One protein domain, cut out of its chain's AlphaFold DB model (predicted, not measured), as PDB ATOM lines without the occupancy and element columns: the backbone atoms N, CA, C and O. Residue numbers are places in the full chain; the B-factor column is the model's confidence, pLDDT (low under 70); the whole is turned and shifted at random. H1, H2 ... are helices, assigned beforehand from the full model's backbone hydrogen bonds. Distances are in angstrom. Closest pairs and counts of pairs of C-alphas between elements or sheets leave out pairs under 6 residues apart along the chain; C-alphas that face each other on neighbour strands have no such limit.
ATOM      1  N   ARG A  15      -5.957  53.170  39.896       97.56
ATOM      2  CA  ARG A  15      -7.074  52.651  40.708       97.56
ATOM      3  C   ARG A  15      -8.066  53.750  41.090       97.56
ATOM      4  O   ARG A  15      -9.273  53.533  41.013       97.56
ATOM      5  N   ALA A  16      -7.572  54.934  41.452       96.56
ATOM      6  CA  ALA A  16      -8.424  56.079  41.767       96.56
ATOM      7  C   ALA A  16      -9.273  56.516  40.562       96.56
ATOM      8  O   ALA A  16     -10.453  56.818  40.727       96.56
ATOM      9  N   ARG A  17      -8.702  56.505  39.348       96.88
ATOM     10  CA  ARG A  17      -9.431  56.820  38.109       96.88
ATOM     11  C   ARG A  17     -10.538  55.817  37.811       96.88
ATOM     12  O   ARG A  17     -11.644  56.253  37.510       96.88
ATOM     13  N   VAL A  18     -10.262  54.517  37.931       98.12
ATOM     14  CA  VAL A  18     -11.275  53.464  37.728       98.12
ATOM     15  C   VAL A  18     -12.438  53.665  38.697       98.12
ATOM     16  O   VAL A  18     -13.578  53.810  38.268       98.12
ATOM     17  N   ARG A  19     -12.139  53.811  39.991       97.12
ATOM     18  CA  ARG A  19     -13.161  54.022  41.021       97.12
ATOM     19  C   ARG A  19     -13.968  55.304  40.806       97.12
ATOM     20  O   ARG A  19     -15.176  55.314  41.015       97.12
ATOM     21  N   ALA A  20     -13.317  56.399  40.418       96.62
ATOM     22  CA  ALA A  20     -14.012  57.653  40.138       96.62
ATOM     23  C   ALA A  20     -14.968  57.505  38.944       96.62
ATOM     24  O   ALA A  20     -16.100  57.974  39.015       96.62
ATOM     25  N   ALA A  21     -14.544  56.806  37.888       96.94
ATOM     26  CA  ALA A  21     -15.380  56.545  36.723       96.94
ATOM     27  C   ALA A  21     -16.597  55.669  37.068       96.94
ATOM     28  O   ALA A  21     -17.708  55.998  36.660       96.94
ATOM     29  N   GLU A  22     -16.417  54.619  37.879       97.69
ATOM     30  CA  GLU A  22     -17.518  53.784  38.393       97.69
ATOM     31  C   GLU A  22     -18.559  54.601  39.178       97.69
ATOM     32  O   GLU A  22     -19.746  54.291  39.159       97.69
ATOM     33  N   GLN A  23     -18.124  55.674  39.845       96.00
ATOM     34  CA  GLN A  23     -18.980  56.593  40.601       96.00
ATOM     35  C   GLN A  23     -19.528  57.757  39.754       96.00
ATOM     36  O   GLN A  23     -20.136  58.675  40.304       96.00
ATOM     37  N   GLY A  24     -19.292  57.767  38.436       96.62
ATOM     38  CA  GLY A  24     -19.725  58.850  37.548       96.62
ATOM     39  C   GLY A  24     -19.036  60.193  37.827       96.62
ATOM     40  O   GLY A  24     -19.599  61.249  37.549       96.62
ATOM     41  N   THR A  25     -17.832  60.173  38.404       97.25
ATOM     42  CA  THR A  25     -17.059  61.366  38.773       97.25
ATOM     43  C   THR A  25     -15.635  61.316  38.207       97.25
ATOM     44  O   THR A  25     -15.271  60.444  37.421       97.25
ATOM     45  N   SER A  26     -14.799  62.283  38.586       96.75
ATOM     46  CA  SER A  26     -13.379  62.329  38.229       96.75
ATOM     47  C   SER A  26     -12.505  62.466  39.468       96.75
ATOM     48  O   SER A  26     -12.915  63.045  40.474       96.75
ATOM     49  N   VAL A  27     -11.256  62.006  39.374       95.44
ATOM     50  CA  VAL A  27     -10.267  62.176  40.452       95.44
ATOM     51  C   VAL A  27     -10.109  63.654  40.827       95.44
ATOM     52  O   VAL A  27     -10.059  63.980  42.005       95.44
ATOM     53  N   ASN A  28     -10.131  64.566  39.850       93.94
ATOM     54  CA  ASN A  28     -10.056  66.004  40.118       93.94
ATOM     55  C   ASN A  28     -11.255  66.524  40.922       93.94
ATOM     56  O   ASN A  28     -11.076  67.384  41.782       93.94
ATOM     57  N   ALA A  29     -12.466  66.028  40.654       94.81
ATOM     58  CA  ALA A  29     -13.651  66.411  41.419       94.81
ATOM     59  C   ALA A  29     -13.559  65.911  42.868       94.81
ATOM     60  O   ALA A  29     -13.810  66.681  43.792       94.81
ATOM     61  N   VAL A  30     -13.110  64.667  43.063       94.50
ATOM     62  CA  VAL A  30     -12.894  64.086  44.398       94.50
ATOM     63  C   VAL A  30     -11.829  64.866  45.175       94.50
ATOM     64  O   VAL A  30     -12.054  65.244  46.321       94.50
ATOM     65  N   VAL A  31     -10.684  65.165  44.551       93.44
ATOM     66  CA  VAL A  31      -9.604  65.945  45.181       93.44
ATOM     67  C   VAL A  31     -10.079  67.354  45.533       93.44
ATOM     68  O   VAL A  31      -9.790  67.836  46.627       93.44
ATOM     69  N   ARG A  32     -10.850  68.005  44.654       92.00
ATOM     70  CA  ARG A  32     -11.435  69.321  44.942       92.00
ATOM     71  C   ARG A  32     -12.328  69.270  46.179       92.00
ATOM     72  O   ARG A  32     -12.124  70.064  47.092       92.00
ATOM     73  N   GLN A  33     -13.250  68.312  46.239       91.12
ATOM     74  CA  GLN A  33     -14.151  68.151  47.380       91.12
ATOM     75  C   GLN A  33     -13.381  67.867  48.679       91.12
ATOM     76  O   GLN A  33     -13.722  68.398  49.737       91.12
ATOM     77  N   LEU A  34     -12.306  67.078  48.603       90.38
ATOM     78  CA  LEU A  34     -11.451  66.796  49.753       90.38
ATOM     79  C   LEU A  34     -10.745  68.060  50.267       90.38
ATOM     80  O   LEU A  34     -10.720  68.294  51.473       90.38
ATOM     81  N   ILE A  35     -10.212  68.896  49.371       89.69
ATOM     82  CA  ILE A  35      -9.559  70.168  49.726       89.69
ATOM     83  C   ILE A  35     -10.574  71.169  50.310       89.69
ATOM     84  O   ILE A  35     -10.285  71.859  51.292       89.69
ATOM     85  N   GLU A  36     -11.785  71.234  49.756       87.56
ATOM     86  CA  GLU A  36     -12.884  72.054  50.291       87.56
ATOM     87  C   GLU A  36     -13.296  71.610  51.706       87.56
ATOM     88  O   GLU A  36     -13.489  72.444  52.598       87.56
ATOM     89  N   GLY A  37     -13.362  70.298  51.947       84.94
ATOM     90  CA  GLY A  37     -13.608  69.739  53.279       84.94
ATOM     91  C   GLY A  37     -12.467  70.033  54.256       84.94
ATOM     92  O   GLY A  37     -12.705  70.484  55.377       84.94
ATOM     93  N   TYR A  38     -11.222  69.851  53.810       82.19
ATOM     94  CA  TYR A  38     -10.022  70.115  54.607       82.19
ATOM     95  C   TYR A  38      -9.941  71.585  55.051       82.19
ATOM     96  O   TYR A  38      -9.716  71.874  56.226       82.19
ATOM     97  N   SER A  39     -10.216  72.519  54.137       81.88
ATOM     98  CA  SER A  39     -10.251  73.957  54.443       81.88
ATOM     99  C   SER A  39     -11.446  74.374  55.313       81.88
ATOM    100  O   SER A  39     -11.339  75.310  56.108       81.88
ATOM    101  N   SER A  40     -12.583  73.676  55.225       71.00
ATOM    102  CA  SER A  40     -13.759  73.978  56.055       71.00
ATOM    103  C   SER A  40     -13.566  73.610  57.527       71.00
ATOM    104  O   SER A  40     -14.021  74.358  58.399       71.00
ATOM    105  N   SER A  41     -12.845  72.525  57.823       61.31
ATOM    106  CA  SER A  41     -12.450  72.187  59.199       61.31
ATOM    107  C   SER A  41     -11.529  73.247  59.811       61.31
ATOM    108  O   SER A  41     -11.671  73.566  60.995       61.31
ATOM    109  N   ASP A  42     -10.657  73.867  59.006       61.84
ATOM    110  CA  ASP A  42      -9.868  75.011  59.465       61.84
ATOM    111  C   ASP A  42     -10.766  76.213  59.777       61.84
ATOM    112  O   ASP A  42     -10.614  76.799  60.840       61.84
ATOM    113  N   ARG A  43     -11.790  76.529  58.965       62.22
ATOM    114  CA  ARG A  43     -12.689  77.669  59.253       62.22
ATOM    115  C   ARG A  43     -13.370  77.590  60.615       62.22
ATOM    116  O   ARG A  43     -13.434  78.607  61.299       62.22
ATOM    117  N   ALA A  44     -13.861  76.423  61.029       66.12
ATOM    118  CA  ALA A  44     -14.477  76.272  62.349       66.12
ATOM    119  C   ALA A  44     -13.447  76.459  63.480       66.12
ATOM    120  O   ALA A  44     -13.717  77.160  64.460       66.12
ATOM    121  N   GLY A  45     -12.248  75.887  63.335       67.31
ATOM    122  CA  GLY A  45     -11.149  76.085  64.287       67.31
ATOM    123  C   GLY A  45     -10.671  77.540  64.342       67.31
ATOM    124  O   GLY A  45     -10.461  78.094  65.421       67.31
ATOM    125  N   ASN A  46     -10.562  78.187  63.190       69.25
ATOM    126  CA  ASN A  46     -10.105  79.559  63.035       69.25
ATOM    127  C   ASN A  46     -11.161  80.555  63.550       69.25
ATOM    128  O   ASN A  46     -10.820  81.509  64.245       69.25
ATOM    129  N   ALA A  47     -12.455  80.286  63.340       73.19
ATOM    130  CA  ALA A  47     -13.553  81.051  63.934       73.19
ATOM    131  C   ALA A  47     -13.550  80.970  65.468       73.19
ATOM    132  O   ALA A  47     -13.679  81.998  66.131       73.19
ATOM    133  N   ARG A  48     -13.328  79.778  66.047       76.44
ATOM    134  CA  ARG A  48     -13.190  79.613  67.507       76.44
ATOM    135  C   ARG A  48     -11.989  80.379  68.060       76.44
ATOM    136  O   ARG A  48     -12.141  81.110  69.034       76.44
ATOM    137  N   LYS A  49     -10.817  80.265  67.422       77.50
ATOM    138  CA  LYS A  49      -9.613  81.029  67.803       77.50
ATOM    139  C   LYS A  49      -9.868  82.536  67.762       77.50
ATOM    140  O   LYS A  49      -9.475  83.252  68.676       77.50
ATOM    141  N   ARG A  50     -10.565  83.009  66.729       76.88
ATOM    142  CA  ARG A  50     -10.895  84.426  66.540       76.88
ATOM    143  C   ARG A  50     -11.912  84.931  67.565       76.88
ATOM    144  O   ARG A  50     -11.772  86.055  68.030       76.88
ATOM    145  N   LEU A  51     -12.871  84.098  67.966       80.69
ATOM    146  CA  LEU A  51     -13.809  84.407  69.047       80.69
ATOM    147  C   LEU A  51     -13.087  84.526  70.395       80.69
ATOM    148  O   LEU A  51     -13.277  85.515  71.091       80.69
ATOM    149  N   VAL A  52     -12.200  83.581  70.728       83.06
ATOM    150  CA  VAL A  52     -11.363  83.662  71.941       83.06
ATOM    151  C   VAL A  52     -10.495  84.924  71.927       83.06
ATOM    152  O   VAL A  52     -10.453  85.642  72.921       83.06
ATOM    153  N   ALA A  53      -9.855  85.235  70.798       77.88
ATOM    154  CA  ALA A  53      -9.048  86.446  70.660       77.88
ATOM    155  C   ALA A  53      -9.872  87.731  70.873       77.88
ATOM    156  O   ALA A  53      -9.422  88.629  71.576       77.88
ATOM    157  N   LEU A  54     -11.092  87.809  70.328       82.56
ATOM    158  CA  LEU A  54     -11.992  88.951  70.535       82.56
ATOM    159  C   LEU A  54     -12.417  89.104  72.003       82.56
ATOM    160  O   LEU A  54     -12.440  90.227  72.499       82.56
ATOM    161  N   SER A  55     -12.702  88.002  72.703       80.50
ATOM    162  CA  SER A  55     -13.059  88.030  74.131       80.50
ATOM    163  C   SER A  55     -11.902  88.487  75.025       80.50
ATOM    164  O   SER A  55     -12.121  89.190  76.007       80.50
ATOM    165  N   ILE A  56     -10.666  88.108  74.689       80.44
ATOM    166  CA  ILE A  56      -9.469  88.551  75.424       80.44
ATOM    167  C   ILE A  56      -9.220  90.048  75.193       80.44
ATOM    168  O   ILE A  56      -8.858  90.766  76.121       80.44
ATOM    169  N   THR A  57      -9.443  90.545  73.978       74.50
ATOM    170  CA  THR A  57      -9.258  91.971  73.681       74.50
ATOM    171  C   THR A  57     -10.387  92.838  74.253       74.50
ATOM    172  O   THR A  57     -10.126  93.970  74.652       74.50
ATOM    173  N   SER A  58     -11.627  92.337  74.347       67.81
ATOM    174  CA  SER A  58     -12.746  93.126  74.886       67.81
ATOM    175  C   SER A  58     -12.639  93.372  76.393       67.81
ATOM    176  O   SER A  58     -12.983  94.462  76.845       67.81
ATOM    177  N   VAL A  59     -12.111  92.412  77.162       60.38
ATOM    178  CA  VAL A  59     -11.897  92.570  78.615       60.38
ATOM    179  C   VAL A  59     -10.713  93.486  78.947       60.38
ATOM    180  O   VAL A  59     -10.669  94.056  80.028       60.38
ATOM    181  N   ALA A  60      -9.769  93.665  78.018       58.75
ATOM    182  CA  ALA A  60      -8.617  94.553  78.195       58.75
ATOM    183  C   ALA A  60      -8.910  96.025  77.839       58.75
ATOM    184  O   ALA A  60      -8.073  96.888  78.093       58.75
ATOM    185  N   SER A  61     -10.068  96.311  77.233       55.88
ATOM    186  CA  SER A  61     -10.474  97.658  76.808       55.88
ATOM    187  C   SER A  61     -11.575  98.280  77.686       55.88
ATOM    188  O   SER A  61     -12.147  99.295  77.281       55.88
TER     189      SER A  61
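AT A GLANCE: This is residues 15 to 61 of the 62 residues of an uncharacterized protein of Acidimicrobiaceae bacterium (UniProt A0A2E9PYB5). One long helix, H2, makes nearly the whole length of a rod, and a short helix, H1, sits crosswise at its first end, the two meeting in an L. Residues 31 to 61 stick out from that corner. The printed part has 47 residues with two named helices, H1 then H2, and no named strand; the class is all helix. It is extended, with a radius of gyration of the C-alphas of 18.9 A and spans of 59 by 14 by 11 A.

IN THESE COORDINATES: H1 is residues 15 to 22, beginning at C-alpha 15 (-7.074, 52.651, 40.708). H2 is residues 27 to 59, 48.8 A from first to last C-alpha, ending at C-alpha 59 (-11.897, 92.570, 78.615).

HOW THE PARTS SIT: H1 and H2 touch, H2 with residues 27 to 30 alone; their closest C-alphas, of Ala 20 and Val 27, are 5.9 A apart. Their lines are about perpendicular, at 81 degrees. Every O i to N i+4 pair is within hydrogen-bond range in H1, and 28 of 29 in H2.

THE WHOLE: The C-alphas farthest apart, of Val 18 and Ser 61, are 59.0 A apart. The printed part has no cut, and the link from H1 to H2 is tight. Mean pLDDT of the printed part is 83.0; residues 41 to 46 and 58 to 61 are under 70.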